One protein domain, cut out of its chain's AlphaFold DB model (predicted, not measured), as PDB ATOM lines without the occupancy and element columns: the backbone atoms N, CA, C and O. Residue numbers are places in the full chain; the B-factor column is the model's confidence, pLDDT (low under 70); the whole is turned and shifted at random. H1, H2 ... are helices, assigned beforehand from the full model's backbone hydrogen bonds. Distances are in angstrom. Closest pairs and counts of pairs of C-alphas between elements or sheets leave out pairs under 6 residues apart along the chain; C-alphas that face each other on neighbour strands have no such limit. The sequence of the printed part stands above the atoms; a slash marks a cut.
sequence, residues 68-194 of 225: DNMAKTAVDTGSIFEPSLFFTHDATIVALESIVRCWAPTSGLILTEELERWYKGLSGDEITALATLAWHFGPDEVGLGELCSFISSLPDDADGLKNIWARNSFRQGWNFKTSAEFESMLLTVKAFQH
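What this domain is: This is residues 68 to 194 of the 225 residues of an uncharacterized protein of Ajellomyces capsulatus (strain NAm1 / WU24) (UniProt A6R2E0). H4 forms the core of a compact cluster of crossed helices: the longest helix, H2, crosses it on one side, H7 on another, and H5 packs on its last residues. H3 packs on H2, H6 on H7, and H1 lies off at one end, touching no helix. The printed part has 127 residues, with eight named helices, H1 to H8 in order, and no named strand: all helix. The radius of gyration of the C-alphas is 14.1 A, and the spans are 40 by 32 by 28 A.

Where its parts are: H1, residues 68 to 77, begins at C-alpha 68 (51.421, 78.986, 113.287). H2, residues 85 to 103, is 27.0 A long. H3 is residues 112 to 119. H4, residues 124 to 137, is 20.3 A long, and H5, residues 141 to 152, 16.3 A. H6 is residues 158 to 167, H7 179 to 188. H8, residues 190 to 193, ends at C-alpha 193 (73.226, 98.352, 99.198).

How they stand to each other: The hub, H2, touches H4 with residues 88 to 96 alone, closest at the C-alphas of Thr 92 and Ala 131, 4.5 A, at a steep tilt of 67 degrees. H2 touches H3 at C-alphas 93 and 115, 6.2 A, about perpendicular at 74 degrees. H4 touches H7 with residues 125 to 129 alone, closest at C-alphas 129 and 186, 6.7 A. H6 touches H7 at C-alphas 165 and 179, 6.3 A. In H1 to H7 every O i to N i+4 pair is within hydrogen-bond range; H8 is too short for one.

The domain as a whole: The farthest C-alphas, Gly 78 and Thr 106, are 40.7 A apart. The printed part has no cut. The link H6 to H7 is long. Residues 68 to 87, 105 to 110, 155, 158 and 168 to 173 have pLDDT under 70.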
ATOM      1  N   ASP A  68      52.439  80.011 113.046       44.44
ATOM      2  CA  ASP A  68      51.421  78.986 113.287       44.44
ATOM      3  C   ASP A  68      50.422  78.871 112.129       44.44
ATOM      4  O   ASP A  68      50.020  77.765 111.770       44.44
ATOM      5  N   ASN A  69      50.053  79.987 111.491       52.62
ATOM      6  CA  ASN A  69      49.165  79.981 110.324       52.62
ATOM      7  C   ASN A  69      49.881  79.463 109.071       52.62
ATOM      8  O   ASN A  69      49.293  78.702 108.302       52.62
ATOM      9  N   MET A  70      51.159  79.798 108.891       50.09
ATOM     10  CA  MET A  70      51.990  79.273 107.810       50.09
ATOM     11  C   MET A  70      52.261  77.777 107.983       50.09
ATOM     12  O   MET A  70      52.114  77.018 107.028       50.09
ATOM     13  N   ALA A  71      52.590  77.330 109.199       50.22
ATOM     14  CA  ALA A  71      52.800  75.919 109.508       50.22
ATOM     15  C   ALA A  71      51.510  75.104 109.344       50.22
ATOM     16  O   ALA A  71      51.531  74.030 108.748       50.22
ATOM     17  N   LYS A  72      50.371  75.629 109.812       47.34
ATOM     18  CA  LYS A  72      49.062  74.981 109.674       47.34
ATOM     19  C   LYS A  72      48.621  74.876 108.213       47.34
ATOM     20  O   LYS A  72      48.222  73.803 107.777       47.34
ATOM     21  N   THR A  73      48.796  75.940 107.429       46.50
ATOM     22  CA  THR A  73      48.492  75.928 105.988       46.50
ATOM     23  C   THR A  73      49.422  74.975 105.227       46.50
ATOM     24  O   THR A  73      48.955  74.228 104.377       46.50
ATOM     25  N   ALA A  74      50.713  74.910 105.584       48.25
ATOM     26  CA  ALA A  74      51.684  73.988 104.981       48.25
ATOM     27  C   ALA A  74      51.358  72.509 105.229       48.25
ATOM     28  O   ALA A  74      51.597  71.668 104.361       48.25
ATOM     29  N   VAL A  75      50.816  72.194 106.408       46.25
ATOM     30  CA  VAL A  75      50.366  70.845 106.773       46.25
ATOM     31  C   VAL A  75      49.080  70.471 106.028       46.25
ATOM     32  O   VAL A  75      48.963  69.333 105.574       46.25
ATOM     33  N   ASP A  76      48.157  71.417 105.850       42.38
ATOM     34  CA  ASP A  76      46.844  71.163 105.247       42.38
ATOM     35  C   ASP A  76      46.871  71.107 103.702       42.38
ATOM     36  O   ASP A  76      46.068  70.387 103.105       42.38
ATOM     37  N   THR A  77      47.796  71.808 103.031       41.41
ATOM     38  CA  THR A  77      47.906  71.826 101.553       41.41
ATOM     39  C   THR A  77      49.067  71.001 100.993       41.41
ATOM     40  O   THR A  77      49.168  70.824  99.780       41.41
ATOM     41  N   GLY A  78      49.962  70.488 101.845       38.84
ATOM     42  CA  GLY A  78      51.137  69.710 101.433       38.84
ATOM     43  C   GLY A  78      52.269  70.530 100.800       38.84
ATOM     44  O   GLY A  78      53.326  69.972 100.512       38.84
ATOM     45  N   SER A  79      52.083  71.838 100.605       40.06
ATOM     46  CA  SER A  79      53.139  72.797 100.278       40.06
ATOM     47  C   SER A  79      52.605  74.225 100.440       40.06
ATOM     48  O   SER A  79      51.629  74.591  99.789       40.06
ATOM     49  N   ILE A  80      53.257  75.062 101.257       43.19
ATOM     50  CA  ILE A  80      53.093  76.533 101.159       43.19
ATOM     51  C   ILE A  80      53.851  77.119  99.960       43.19
ATOM     52  O   ILE A  80      53.681  78.287  99.635       43.19
ATOM     53  N   PHE A  81      54.634  76.291  99.265       49.09
ATOM     54  CA  PHE A  81      55.100  76.557  97.913       49.09
ATOM     55  C   PHE A  81      54.354  75.640  96.942       49.09
ATOM     56  O   PHE A  81      54.931  74.740  96.331       49.09
ATOM     57  N   GLU A  82      53.064  75.875  96.732       39.53
ATOM     58  CA  GLU A  82      52.783  76.139  95.327       39.53
ATOM     59  C   GLU A  82      53.506  77.469  95.061       39.53
ATOM     60  O   GLU A  82      53.311  78.383  95.864       39.53
ATOM     61  N   PRO A  83      54.424  77.566  94.083       43.91
ATOM     62  CA  PRO A  83      55.199  78.771  93.775       43.91
ATOM     63  C   PRO A  83      54.263  79.895  93.315       43.91
ATOM     64  O   PRO A  83      54.222  80.295  92.157       43.91
ATOM     65  N   SER A  84      53.442  80.376  94.229       48.84
ATOM     66  CA  SER A  84      52.506  81.446  94.031       48.84
ATOM     67  C   SER A  84      53.268  82.703  94.401       48.84
ATOM     68  O   SER A  84      53.642  82.938  95.549       48.84
ATOM     69  N   LEU A  85      53.532  83.495  93.366       51.22
ATOM     70  CA  LEU A  85      54.198  84.795  93.426       51.22
ATOM     71  C   LEU A  85      53.640  85.717  94.523       51.22
ATOM     72  O   LEU A  85      54.345  86.608  94.976       51.22
ATOM     73  N   PHE A  86      52.399  85.493  94.961       46.19
ATOM     74  CA  PHE A  86      51.726  86.263  96.003       46.19
ATOM     75  C   PHE A  86      52.371  86.115  97.389       46.19
ATOM     76  O   PHE A  86      52.625  87.121  98.041       46.19
ATOM     77  N   PHE A  87      52.715  84.899  97.833       58.50
ATOM     78  CA  PHE A  87      53.328  84.728  99.159       58.50
ATOM     79  C   PHE A  87      54.792  85.180  99.183       58.50
ATOM     80  O   PHE A  87      55.264  85.699 100.193       58.50
ATOM     81  N   THR A  88      55.512  85.029  98.068       75.00
ATOM     82  CA  THR A  88      56.883  85.536  97.950       75.00
ATOM     83  C   THR A  88      56.919  87.051  97.816       75.00
ATOM     84  O   THR A  88      57.856  87.664  98.316       75.00
ATOM     85  N   HIS A  89      55.910  87.664  97.198       83.56
ATOM     86  CA  HIS A  89      55.745  89.112  97.153       83.56
ATOM     87  C   HIS A  89      55.618  89.708  98.558       83.56
ATOM     88  O   HIS A  89      56.504  90.449  98.977       83.56
ATOM     89  N   ASP A  90      54.583  89.330  99.310       83.38
ATOM     90  CA  ASP A  90      54.287  89.954 100.604       83.38
ATOM     91  C   ASP A  90      55.413  89.722 101.618       83.38
ATOM     92  O   ASP A  90      55.828  90.650 102.308       83.38
ATOM     93  N   ALA A  91      55.992  88.516 101.647       83.75
ATOM     94  CA  ALA A  91      57.148  88.225 102.493       83.75
ATOM     95  C   ALA A  91      58.379  89.064 102.108       83.75
ATOM     96  O   ALA A  91      59.135  89.496 102.976       83.75
ATOM     97  N   THR A  92      58.582  89.322 100.813       88.31
ATOM     98  CA  THR A  92      59.686  90.171 100.345       88.31
ATOM     99  C   THR A  92      59.452  91.632 100.708       88.31
ATOM    100  O   THR A  92      60.386  92.293 101.148       88.31
ATOM    101  N   ILE A  93      58.223  92.139 100.564       88.62
ATOM    102  CA  ILE A  93      57.866  93.502 100.977       88.62
ATOM    103  C   ILE A  93      58.087  93.680 102.482       88.62
ATOM    104  O   ILE A  93      58.728  94.649 102.880       88.62
ATOM    105  N   VAL A  94      57.657  92.713 103.299       87.44
ATOM    106  CA  VAL A  94      57.915  92.708 104.748       87.44
ATOM    107  C   VAL A  94      59.413  92.713 105.037       87.44
ATOM    108  O   VAL A  94      59.871  93.525 105.829       87.44
ATOM    109  N   ALA A  95      60.207  91.872 104.365       89.19
ATOM    110  CA  ALA A  95      61.658  91.873 104.545       89.19
ATOM    111  C   ALA A  95      62.281  93.233 104.199       89.19
ATOM    112  O   ALA A  95      63.123  93.724 104.944       89.19
ATOM    113  N   LEU A  96      61.869  93.851 103.086       89.00
ATOM    114  CA  LEU A  96      62.343  95.177 102.691       89.00
ATOM    115  C   LEU A  96      61.984  96.228 103.745       89.00
ATOM    116  O   LEU A  96      62.849  97.008 104.134       89.00
ATOM    117  N   GLU A  97      60.747  96.223 104.242       87.19
ATOM    118  CA  GLU A  97      60.305  97.113 105.317       87.19
ATOM    119  C   GLU A  97      61.119  96.900 106.600       87.19
ATOM    120  O   GLU A  97      61.623  97.859 107.184       87.19
ATOM    121  N   SER A  98      61.314  95.654 107.032       86.69
ATOM    122  CA  SER A  98      62.096  95.346 108.229       86.69
ATOM    123  C   SER A  98      63.554  95.778 108.080       86.69
ATOM    124  O   SER A  98      64.105  96.382 108.996       86.69
ATOM    125  N   ILE A  99      64.165  95.551 106.912       86.56
ATOM    126  CA  ILE A  99      65.523  96.023 106.616       86.56
ATOM    127  C   ILE A  99      65.579  97.540 106.774       86.56
ATOM    128  O   ILE A  99      66.409  98.031 107.528       86.56
ATOM    129  N   VAL A 100      64.671  98.288 106.143       82.62
ATOM    130  CA  VAL A 100      64.589  99.753 106.284       82.62
ATOM    131  C   VAL A 100      64.537 100.166 107.750       82.62
ATOM    132  O   VAL A 100      65.301 101.035 108.175       82.62
ATOM    133  N   ARG A 101      63.657  99.528 108.529       82.00
ATOM    134  CA  ARG A 101      63.475  99.821 109.954       82.00
ATOM    135  C   ARG A 101      64.726  99.514 110.779       82.00
ATOM    136  O   ARG A 101      64.956 100.199 111.771       82.00
ATOM    137  N   CYS A 102      65.557  98.559 110.363       80.62
ATOM    138  CA  CYS A 102      66.866  98.329 110.975       80.62
ATOM    139  C   CYS A 102      67.847  99.484 110.742       80.62
ATOM    140  O   CYS A 102      68.603  99.828 111.647       80.62
ATOM    141  N   TRP A 103      67.833 100.099 109.556       77.50
ATOM    142  CA  TRP A 103      68.764 101.182 109.205       77.50
ATOM    143  C   TRP A 103      68.309 102.557 109.708       77.50
ATOM    144  O   TRP A 103      69.144 103.377 110.094       77.50
ATOM    145  N   ALA A 104      66.998 102.810 109.755       75.00
ATOM    146  CA  ALA A 104      66.434 103.938 110.488       75.00
ATOM    147  C   ALA A 104      65.163 103.564 111.247       75.00
ATOM    148  O   ALA A 104      64.051 103.660 110.723       75.00
ATOM    149  N   PRO A 105      65.319 103.279 112.545       68.12
ATOM    150  CA  PRO A 105      64.194 103.049 113.443       68.12
ATOM    151  C   PRO A 105      63.257 104.262 113.562       68.12
ATOM    152  O   PRO A 105      62.097 104.113 113.938       68.12
ATOM    153  N   THR A 106      63.766 105.467 113.277       61.38
ATOM    154  CA  THR A 106      63.078 106.755 113.459       61.38
ATOM    155  C   THR A 106      62.627 107.416 112.160       61.38
ATOM    156  O   THR A 106      61.918 108.424 112.220       61.38
ATOM    157  N   SER A 107      63.013 106.895 110.988       58.22
ATOM    158  CA  SER A 107      62.514 107.438 109.722       58.22
ATOM    159  C   SER A 107      61.028 107.125 109.594       58.22
ATOM    160  O   SER A 107      60.606 105.999 109.859       58.22
ATOM    161  N   GLY A 108      60.234 108.118 109.183       57.31
ATOM    162  CA  GLY A 108      58.826 107.903 108.859       57.31
ATOM    163  C   GLY A 108      58.659 106.746 107.870       57.31
ATOM    164  O   GLY A 108      59.540 106.515 107.044       57.31
ATOM    165  N   LEU A 109      57.544 106.018 107.997       59.69
ATOM    166  CA  LEU A 109      57.200 104.859 107.167       59.69
ATOM    167  C   LEU A 109      57.530 105.134 105.696       59.69
ATOM    168  O   LEU A 109      56.980 106.064 105.102       59.69
ATOM    169  N   ILE A 110      58.415 104.322 105.115       68.12
ATOM    170  CA  ILE A 110      58.591 104.297 103.665       68.12
ATOM    171  C   ILE A 110      57.236 103.966 103.048       68.12
ATOM    172  O   ILE A 110      56.538 103.056 103.502       68.12
ATOM    173  N   LEU A 111      56.844 104.732 102.031       71.62
ATOM    174  CA  LEU A 111      55.580 104.493 101.348       71.62
ATOM    175  C   LEU A 111      55.626 103.100 100.719       71.62
ATOM    176  O   LEU A 111      56.588 102.757 100.034       71.62
ATOM    177  N   THR A 112      54.565 102.315 100.894       78.38
ATOM    178  CA  THR A 112      54.442 100.972 100.304       78.38
ATOM    179  C   THR A 112      54.749 100.976  98.799       78.38
ATOM    180  O   THR A 112      55.369 100.051  98.289       78.38
ATOM    181  N   GLU A 113      54.413 102.060  98.093       82.75
ATOM    182  CA  GLU A 113      54.720 102.274  96.672       82.75
ATOM    183  C   GLU A 113      56.224 102.248  96.335       82.75
ATOM    184  O   GLU A 113      56.611 101.862  95.228       82.75
ATOM    185  N   GLU A 114      57.086 102.664  97.265       83.19
ATOM    186  CA  GLU A 114      58.539 102.617  97.100       83.19
ATOM    187  C   GLU A 114      59.076 101.202  97.307       83.19
ATOM    188  O   GLU A 114      59.875 100.742  96.489       83.19
ATOM    189  N   LEU A 115      58.569 100.477  98.310       86.44
ATOM    190  CA  LEU A 115      58.892  99.060  98.521       86.44
ATOM    191  C   LEU A 115      58.475  98.213  97.310       86.44
ATOM    192  O   LEU A 115      59.245  97.389  96.825       86.44
ATOM    193  N   GLU A 116      57.296  98.486  96.753       88.19
ATOM    194  CA  GLU A 116      56.773  97.885  95.520       88.19
ATOM    195  C   GLU A 116      57.649  98.181  94.296       88.19
ATOM    196  O   GLU A 116      57.907  97.320  93.447       88.19
ATOM    197  N   ARG A 117      58.142  99.420  94.182       87.44
ATOM    198  CA  ARG A 117      59.083  99.796  93.122       87.44
ATOM    199  C   ARG A 117      60.397  99.033  93.269       87.44
ATOM    200  O   ARG A 117      60.952  98.605  92.257       87.44
ATOM    201  N   TRP A 118      60.890  98.863  94.494       86.88
ATOM    202  CA  TRP A 118      62.104  98.100  94.763       86.88
ATOM    203  C   TRP A 118      61.924  96.624  94.467       86.88
ATOM    204  O   TRP A 118      62.754  96.069  93.751       86.88
ATOM    205  N   TYR A 119      60.815  96.025  94.906       89.25
ATOM    206  CA  TYR A 119      60.465  94.640  94.608       89.25
ATOM    207  C   TYR A 119      60.552  94.340  93.106       89.25
ATOM    208  O   TYR A 119      61.202  93.382  92.697       89.25
ATOM    209  N   LYS A 120      59.988  95.214  92.261       90.44
ATOM    210  CA  LYS A 120      60.030  95.069  90.791       90.44
ATOM    211  C   LYS A 120      61.445  95.080  90.199       90.44
ATOM    212  O   LYS A 120      61.628  94.623  89.073       90.44
ATOM    213  N   GLY A 121      62.426  95.632  90.913       87.94
ATOM    214  CA  GLY A 121      63.833  95.670  90.508       87.94
ATOM    215  C   GLY A 121      64.669  94.481  90.995       87.94
ATOM    216  O   GLY A 121      65.847  94.381  90.623       87.94
ATOM    217  N   LEU A 122      64.094  93.606  91.824       88.56
ATOM    218  CA  LEU A 122      64.761  92.427  92.363       88.56
ATOM    219  C   LEU A 122      64.731  91.265  91.366       88.56
ATOM    220  O   LEU A 122      63.776  91.055  90.619       88.56
ATOM    221  N   SER A 123      65.800  90.484  91.376       88.88
ATOM    222  CA  SER A 123      65.863  89.180  90.727       88.88
ATOM    223  C   SER A 123      65.120  88.117  91.543       88.88
ATOM    224  O   SER A 123      64.853  88.289  92.732       88.88
ATOM    225  N   GLY A 124      64.815  86.979  90.915       85.50
ATOM    226  CA  GLY A 124      64.163  85.858  91.600       85.50
ATOM    227  C   GLY A 124      64.960  85.331  92.798       85.50
ATOM    228  O   GLY A 124      64.368  84.964  93.813       85.50
ATOM    229  N   ASP A 125      66.291  85.352  92.720       83.12
ATOM    230  CA  ASP A 125      67.153  84.918  93.822       83.12
ATOM    231  C   ASP A 125      67.143  85.925  94.977       83.12
ATOM    232  O   ASP A 125      67.060  85.522  96.137       83.12
ATOM    233  N   GLU A 126      67.135  87.228  94.678       87.88
ATOM    234  CA  GLU A 126      66.991  88.282  95.690       87.88
ATOM    235  C   GLU A 126      65.630  88.198  96.396       87.88
ATOM    236  O   GLU A 126      65.570  88.261  97.622       87.88
ATOM    237  N   ILE A 127      64.547  87.985  95.639       87.31
ATOM    238  CA  ILE A 127      63.196  87.759  96.182       87.31
ATOM    239  C   ILE A 127      63.195  86.528  97.096       87.31
ATOM    240  O   ILE A 127      62.688  86.574  98.214       87.31
ATOM    241  N   THR A 128      63.808  85.428  96.654       84.44
ATOM    242  CA  THR A 128      63.882  84.185  97.437       84.44
ATOM    243  C   THR A 128      64.666  84.384  98.734       84.44
ATOM    244  O   THR A 128      64.268  83.878  99.787       84.44
ATOM    245  N   ALA A 129      65.765  85.139  98.678       85.56
ATOM    246  CA  ALA A 129      66.581  85.424  99.846       85.56
ATOM    247  C   ALA A 129      65.857  86.326 100.853       85.56
ATOM    248  O   ALA A 129      65.833  86.017 102.042       85.56
ATOM    249  N   LEU A 130      65.198  87.386 100.389       88.12
ATOM    250  CA  LEU A 130      64.455  88.309 101.247       88.12
ATOM    251  C   LEU A 130      63.235  87.646 101.894       88.12
ATOM    252  O   LEU A 130      63.079  87.716 103.112       88.12
ATOM    253  N   ALA A 131      62.426  86.916 101.121       84.31
ATOM    254  CA  ALA A 131      61.299  86.156 101.661       84.31
ATOM    255  C   ALA A 131      61.747  85.132 102.724       84.31
ATOM    256  O   ALA A 131      61.058  84.913 103.720       84.31
ATOM    257  N   THR A 132      62.931  84.538 102.545       83.19
ATOM    258  CA  THR A 132      63.533  83.629 103.530       83.19
ATOM    259  C   THR A 132      63.843  84.329 104.852       83.19
ATOM    260  O   THR A 132      63.598  83.743 105.906       83.19
ATOM    261  N   LEU A 133      64.371  85.557 104.814       85.81
ATOM    262  CA  LEU A 133      64.655  86.326 106.027       85.81
ATOM    263  C   LEU A 133      63.364  86.682 106.769       85.81
ATOM    264  O   LEU A 133      63.275  86.427 107.967       85.81
ATOM    265  N   ALA A 134      62.346  87.184 106.060       84.75
ATOM    266  CA  ALA A 134      61.049  87.494 106.670       84.75
ATOM    267  C   ALA A 134      60.414  86.272 107.342       84.75
ATOM    268  O   ALA A 134      59.832  86.391 108.414       84.75
ATOM    269  N   TRP A 135      60.553  85.083 106.749       79.19
ATOM    270  CA  TRP A 135      60.067  83.852 107.365       79.19
ATOM    271  C   TRP A 135      60.874  83.444 108.602       79.19
ATOM    272  O   TRP A 135      60.297  82.997 109.589       79.19
ATOM    273  N   HIS A 136      62.203  83.559 108.538       81.94
ATOM    274  CA  HIS A 136      63.074  83.106 109.622       81.94
ATOM    275  C   HIS A 136      62.909  83.945 110.884       81.94
ATOM    276  O   HIS A 136      62.828  83.387 111.976       81.94
ATOM    277  N   PHE A 137      62.884  85.264 110.716       83.62
ATOM    278  CA  PHE A 137      62.817  86.207 111.823       83.62
ATOM    279  C   PHE A 137      61.376  86.543 112.204       83.62
ATOM    280  O   PHE A 137      61.085  86.750 113.372       83.62
ATOM    281  N   GLY A 138      60.451  86.513 111.246       76.75
ATOM    282  CA  GLY A 138      59.067  86.909 111.466       76.75
ATOM    283  C   GLY A 138      58.861  88.431 111.391       76.75
ATOM    284  O   GLY A 138      59.823  89.199 111.360       76.75
ATOM    285  N   PRO A 139      57.594  88.879 111.319       78.19
ATOM    286  CA  PRO A 139      57.248  90.289 111.136       78.19
ATOM    287  C   PRO A 139      57.088  91.076 112.449       78.19
ATOM    288  O   PRO A 139      56.742  92.255 112.406       78.19
ATOM    289  N   ASP A 140      57.233  90.435 113.611       80.38
ATOM    290  CA  ASP A 140      57.047  91.097 114.902       80.38
ATOM    291  C   ASP A 140      58.294  91.890 115.336       80.38
ATOM    292  O   ASP A 140      59.360  91.813 114.728       80.38
ATOM    293  N   GLU A 141      58.167  92.702 116.388       82.75
ATOM    294  CA  GLU A 141      59.272  93.552 116.865       82.75
ATOM    295  C   GLU A 141      60.458  92.736 117.411       82.75
ATOM    296  O   GLU A 141      61.598  93.199 117.381       82.75
ATOM    297  N   VAL A 142      60.202  91.515 117.896       84.50
ATOM    298  CA  VAL A 142      61.256  90.593 118.346       84.50
ATOM    299  C   VAL A 142      62.055  90.108 117.141       84.50
ATOM    300  O   VAL A 142      63.276  90.257 117.120       84.50
ATOM    301  N   GLY A 143      61.361  89.621 116.114       83.88
ATOM    302  CA  GLY A 143      61.927  89.226 114.834       83.88
ATOM    303  C   GLY A 143      62.689  90.351 114.155       83.88
ATOM    304  O   GLY A 143      63.807  90.149 113.688       83.88
ATOM    305  N   LEU A 144      62.143  91.569 114.173       85.06
ATOM    306  CA  LEU A 144      62.838  92.755 113.684       85.06
ATOM    307  C   LEU A 144      64.166  92.967 114.425       85.06
ATOM    308  O   LEU A 144      65.194  93.138 113.778       85.06
ATOM    309  N   GLY A 145      64.177  92.909 115.760       83.62
ATOM    310  CA  GLY A 145      65.406  93.048 116.551       83.62
ATOM    311  C   GLY A 145      66.457  91.975 116.242       83.62
ATOM    312  O   GLY A 145      67.648  92.284 116.117       83.62
ATOM    313  N   GLU A 146      66.028  90.724 116.069       87.25
ATOM    314  CA  GLU A 146      66.898  89.614 115.668       87.25
ATOM    315  C   GLU A 146      67.443  89.797 114.243       87.25
ATOM    316  O   GLU A 146      68.642  89.622 114.019       87.25
ATOM    317  N   LEU A 147      66.606  90.235 113.296       87.12
ATOM    318  CA  LEU A 147      67.009  90.541 111.924       87.12
ATOM    319  C   LEU A 147      68.023  91.689 111.883       87.12
ATOM    320  O   LEU A 147      69.036  91.583 111.194       87.12
ATOM    321  N   CYS A 148      67.786  92.778 112.618       85.56
ATOM    322  CA  CYS A 148      68.717  93.905 112.665       85.56
ATOM    323  C   CYS A 148      70.070  93.488 113.247       85.56
ATOM    324  O   CYS A 148      71.113  93.918 112.749       85.56
ATOM    325  N   SER A 149      70.052  92.622 114.264       86.62
ATOM    326  CA  SER A 149      71.268  92.046 114.843       86.62
ATOM    327  C   SER A 149      72.015  91.205 113.808       86.62
ATOM    328  O   SER A 149      73.197  91.445 113.588       86.62
ATOM    329  N   PHE A 150      71.307  90.310 113.110       87.31
ATOM    330  CA  PHE A 150      71.854  89.468 112.045       87.31
ATOM    331  C   PHE A 150      72.483  90.284 110.906       87.31
ATOM    332  O   PHE A 150      73.621  90.028 110.518       87.31
ATOM    333  N   ILE A 151      71.775  91.297 110.390       84.38
ATOM    334  CA  ILE A 151      72.273  92.173 109.315       84.38
ATOM    335  C   ILE A 151      73.541  92.904 109.764       84.38
ATOM    336  O   ILE A 151      74.502  92.985 109.003       84.38
ATOM    337  N   SER A 152      73.555  93.411 110.998       81.00
ATOM    338  CA  SER A 152      74.701  94.144 111.552       81.00
ATOM    339  C   SER A 152      75.934  93.262 111.741       81.00
ATOM    340  O   SER A 152      77.053  93.767 111.735       81.00
ATOM    341  N   SER A 153      75.738  91.956 111.921       80.81
ATOM    342  CA  SER A 153      76.813  90.983 112.091       80.81
ATOM    343  C   SER A 153      77.255  90.310 110.792       80.81
ATOM    344  O   SER A 153      78.157  89.481 110.833       80.81
ATOM    345  N   LEU A 154      76.672  90.638 109.634       75.75
ATOM    346  CA  LEU A 154      77.178  90.155 108.347       75.75
ATOM    347  C   LEU A 154      78.482  90.884 107.968       75.75
ATOM    348  O   LEU A 154      78.555  92.106 108.103       75.75
ATOM    349  N   PRO A 155      79.501  90.183 107.433       67.06
ATOM    350  CA  PRO A 155      79.535  88.757 107.074       67.06
ATOM    351  C   PRO A 155      79.974  87.815 108.215       67.06
ATOM    352  O   PRO A 155      80.034  86.606 108.018       67.06
ATOM    353  N   ASP A 156      80.308  88.342 109.390       73.25
ATOM    354  CA  ASP A 156      80.963  87.591 110.468       73.25
ATOM    355  C   ASP A 156      80.047  86.561 111.172       73.25
ATOM    356  O   ASP A 156      80.540  85.651 111.845       73.25
ATOM    357  N   ASP A 157      78.723  86.648 110.998       73.69
ATOM    358  CA  ASP A 157      77.740  85.735 111.597       73.69
ATOM    359  C   ASP A 157      77.534  84.427 110.811       73.69
ATOM    360  O   ASP A 157      76.468  84.124 110.257       73.69
ATOM    361  N   ALA A 158      78.581  83.605 110.801       69.81
ATOM    362  CA  ALA A 158      78.547  82.273 110.203       69.81
ATOM    363  C   ALA A 158      77.529  81.334 110.888       69.81
ATOM    364  O   ALA A 158      76.966  80.443 110.240       69.81
ATOM    365  N   ASP A 159      77.279  81.517 112.188       77.94
ATOM    366  CA  ASP A 159      76.371  80.668 112.966       77.94
ATOM    367  C   ASP A 159      74.899  81.004 112.695       77.94
ATOM    368  O   ASP A 159      74.097  80.087 112.479       77.94
ATOM    369  N   GLY A 160      74.540  82.290 112.618       79.62
ATOM    370  CA  GLY A 160      73.208  82.741 112.217       79.62
ATOM    371  C   GLY A 160      72.865  82.301 110.798       79.62
ATOM    372  O   GLY A 160      71.802  81.721 110.561       79.62
ATOM    373  N   LEU A 161      73.808  82.431 109.863       80.56
ATOM    374  CA  LEU A 161      73.602  81.998 108.484       80.56
ATOM    375  C   LEU A 161      73.431  80.478 108.365       80.56
ATOM    376  O   LEU A 161      72.548  79.984 107.653       80.56
ATOM    377  N   LYS A 162      74.225  79.710 109.119       79.69
ATOM    378  CA  LYS A 162      74.077  78.253 109.215       79.69
ATOM    379  C   LYS A 162      72.741  77.855 109.840       79.69
ATOM    380  O   LYS A 162      72.160  76.850 109.424       79.69
ATOM    381  N   ASN A 163      72.241  78.622 110.805       80.88
ATOM    382  CA  ASN A 163      70.948  78.391 111.436       80.88
ATOM    383  C   ASN A 163      69.783  78.635 110.460       80.88
ATOM    384  O   ASN A 163      68.916  77.769 110.328       80.88
ATOM    385  N   ILE A 164      69.801  79.747 109.715       82.12
ATOM    386  CA  ILE A 164      68.827  80.040 108.647       82.12
ATOM    387  C   ILE A 164      68.848  78.926 107.604       82.12
ATOM    388  O   ILE A 164      67.810  78.348 107.275       82.12
ATOM    389  N   TRP A 165      70.048  78.566 107.145       80.69
ATOM    390  CA  TRP A 165      70.251  77.483 106.194       80.69
ATOM    391  C   TRP A 165      69.639  76.177 106.717       80.69
ATOM    392  O   TRP A 165      68.827  75.561 106.032       80.69
ATOM    393  N   ALA A 166      69.992  75.739 107.928       76.94
ATOM    394  CA  ALA A 166      69.575  74.449 108.480       76.94
ATOM    395  C   ALA A 166      68.074  74.356 108.799       76.94
ATOM    396  O   ALA A 166      67.497  73.280 108.648       76.94
ATOM    397  N   ARG A 167      67.446  75.453 109.241       70.75
ATOM    398  CA  ARG A 167      66.029  75.472 109.640       70.75
ATOM    399  C   ARG A 167      65.062  75.649 108.479       70.75
ATOM    400  O   ARG A 167      63.885  75.335 108.637       70.75
ATOM    401  N   ASN A 168      65.519  76.141 107.330       67.44
ATOM    402  CA  ASN A 168      64.620  76.336 106.205       67.44
ATOM    403  C   ASN A 168      64.274  74.990 105.545       67.44
ATOM    404  O   ASN A 168      65.077  74.396 104.824       67.44
ATOM    405  N   SER A 169      63.059  74.508 105.801       55.09
ATOM    406  CA  SER A 169      62.502  73.277 105.230       55.09
ATOM    407  C   SER A 169      62.004  73.433 103.787       55.09
ATOM    408  O   SER A 169      61.686  72.435 103.145       55.09
ATOM    409  N   PHE A 170      61.963  74.656 103.249       56.31
ATOM    410  CA  PHE A 170      61.372  74.999 101.950       56.31
ATOM    411  C   PHE A 170      62.401  75.249 100.841       56.31
ATOM    412  O   PHE A 170      62.113  75.888  99.829       56.31
ATOM    413  N   ARG A 171      63.592  74.657 100.971       60.44
ATOM    414  CA  ARG A 171      64.665  74.726  99.961       60.44
ATOM    415  C   ARG A 171      64.274  74.238  98.567       60.44
ATOM    416  O   ARG A 171      65.019  74.461  97.625       60.44
ATOM    417  N   GLN A 172      63.146  73.545  98.413       56.69
ATOM    418  CA  GLN A 172      62.694  73.066  97.104       56.69
ATOM    419  C   GLN A 172      62.433  74.208  96.105       56.69
ATOM    420  O   GLN A 172      62.530  73.974  94.906       56.69
ATOM    421  N   GLY A 173      62.156  75.428  96.585       58.88
ATOM    422  CA  GLY A 173      62.045  76.632  95.752       58.88
ATOM    423  C   GLY A 173      63.341  77.443  95.626       58.88
ATOM    424  O   GLY A 173      63.320  78.516  95.033       58.88
ATOM    425  N   TRP A 174      64.450  76.982  96.215       75.00
ATOM    426  CA  TRP A 174      65.710  77.721  96.226       75.00
ATOM    427  C   TRP A 174      66.577  77.358  95.031       75.00
ATOM    428  O   TRP A 174      66.793  76.184  94.731       75.00
ATOM    429  N   ASN A 175      67.179  78.380  94.428       73.56
ATOM    430  CA  ASN A 175      68.228  78.191  93.432       73.56
ATOM    431  C   ASN A 175      69.619  77.994  94.070       73.56
ATOM    432  O   ASN A 175      70.554  77.582  93.383       73.56
ATOM    433  N   PHE A 176      69.759  78.239  95.381       78.94
ATOM    434  CA  PHE A 176      71.016  78.097  96.123       78.94
ATOM    435  C   PHE A 176      71.331  76.631  96.435       78.94
ATOM    436  O   PHE A 176      70.575  75.943  97.125       78.94
ATOM    437  N   LYS A 177      72.494  76.157  95.989       82.75
ATOM    438  CA  LYS A 177      72.993  74.798  96.246       82.75
ATOM    439  C   LYS A 177      73.773  74.705  97.549       82.75
ATOM    440  O   LYS A 177      73.819  73.639  98.163       82.75
ATOM    441  N   THR A 178      74.395  75.802  97.975       84.62
ATOM    442  CA  THR A 178      75.234  75.848  99.179       84.62
ATOM    443  C   THR A 178      74.908  77.053 100.055       84.62
ATOM    444  O   THR A 178      74.393  78.061  99.574       84.62
ATOM    445  N   SER A 179      75.231  76.962 101.350       83.50
ATOM    446  CA  SER A 179      75.078  78.096 102.271       83.50
ATOM    447  C   SER A 179      75.953  79.277 101.861       83.50
ATOM    448  O   SER A 179      75.524  80.410 102.000       83.50
ATOM    449  N   ALA A 180      77.129  79.009 101.287       85.44
ATOM    450  CA  ALA A 180      78.022  80.037 100.765       85.44
ATOM    451  C   ALA A 180      77.419  80.785  99.560       85.44
ATOM    452  O   ALA A 180      77.600  81.989  99.431       85.44
ATOM    453  N   GLU A 181      76.673  80.098  98.684       87.00
ATOM    454  CA  GLU A 181      75.941  80.759  97.591       87.00
ATOM    455  C   GLU A 181      74.828  81.667  98.129       87.00
ATOM    456  O   GLU A 181      74.648  82.777  97.635       87.00
ATOM    457  N   PHE A 182      74.113  81.219  99.162       84.94
ATOM    458  CA  PHE A 182      73.090  82.024  99.827       84.94
ATOM    459  C   PHE A 182      73.684  83.243 100.544       84.94
ATOM    460  O   PHE A 182      73.173  84.346 100.398       84.94
ATOM    461  N   GLU A 183      74.794  83.072 101.260       86.56
ATOM    462  CA  GLU A 183      75.553  84.161 101.881       86.56
ATOM    463  C   GLU A 183      76.044  85.174 100.848       86.56
ATOM    464  O   GLU A 183      75.797  86.369 100.986       86.56
ATOM    465  N   SER A 184      76.666  84.700  99.765       86.88
ATOM    466  CA  SER A 184      77.107  85.565  98.673       86.88
ATOM    467  C   SER A 184      75.938  86.323  98.045       86.88
ATOM    468  O   SER A 184      76.108  87.480  97.659       86.88
ATOM    469  N   MET A 185      74.764  85.695  97.929       88.31
ATOM    470  CA  MET A 185      73.561  86.381  97.471       88.31
ATOM    471  C   MET A 185      73.139  87.443  98.478       88.31
ATOM    472  O   MET A 185      73.000  88.590  98.083       88.31
ATOM    473  N   LEU A 186      73.014  87.111  99.768       86.25
ATOM    474  CA  LEU A 186      72.653  88.073 100.812       86.25
ATOM    475  C   LEU A 186      73.568  89.298 100.794       86.25
ATOM    476  O   LEU A 186      73.063  90.409 100.761       86.25
ATOM    477  N   LEU A 187      74.886  89.131 100.694       83.31
ATOM    478  CA  LEU A 187      75.834  90.253 100.623       83.31
ATOM    479  C   LEU A 187      75.662  91.136  99.370       83.31
ATOM    480  O   LEU A 187      76.122  92.280  99.339       83.31
ATOM    481  N   THR A 188      75.015  90.611  98.328       85.00
ATOM    482  CA  THR A 188      74.802  91.290  97.043       85.00
ATOM    483  C   THR A 188      73.350  91.687  96.784       85.00
ATOM    484  O   THR A 188      73.090  92.351  95.780       85.00
ATOM    485  N   VAL A 189      72.414  91.354  97.685       85.44
ATOM    486  CA  VAL A 189      71.020  91.795  97.583       85.44
ATOM    487  C   VAL A 189      71.001  93.322  97.551       85.44
ATOM    488  O   VAL A 189      71.451  93.983  98.490       85.44
ATOM    489  N   LYS A 190      70.434  93.895  96.481       81.00
ATOM    490  CA  LYS A 190      70.413  95.351  96.257       81.00
ATOM    491  C   LYS A 190      69.789  96.132  97.403       81.00
ATOM    492  O   LYS A 190      70.165  97.281  97.613       81.00
ATOM    493  N   ALA A 191      68.855  95.523  98.134       78.69
ATOM    494  CA  ALA A 191      68.263  96.133  99.314       78.69
ATOM    495  C   ALA A 191      69.351  96.553 100.312       78.69
ATOM    496  O   ALA A 191      69.413  97.722 100.646       78.69
ATOM    497  N   PHE A 192      70.293  95.688 100.694       77.19
ATOM    498  CA  PHE A 192      71.345  96.063 101.654       77.19
ATOM    499  C   PHE A 192      72.312  97.140 101.150       77.19
ATOM    500  O   PHE A 192      73.034  97.739 101.939       77.19
ATOM    501  N   GLN A 193      72.330  97.394  99.842       74.94
ATOM    502  CA  GLN A 193      73.226  98.352  99.198       74.94
ATOM    503  C   GLN A 193      72.502  99.628  98.746       74.94
ATOM    504  O   GLN A 193      73.100 100.462  98.061       74.94
ATOM    505  N   HIS A 194      71.211  99.783  99.062       71.81
ATOM    506  CA  HIS A 194      70.419 100.868  98.503       71.81
ATOM    507  C   HIS A 194      70.950 102.235  98.985       71.81
ATOM    508  O   HIS A 194      71.050 102.453 100.193       71.81
TER     509      HIS A 194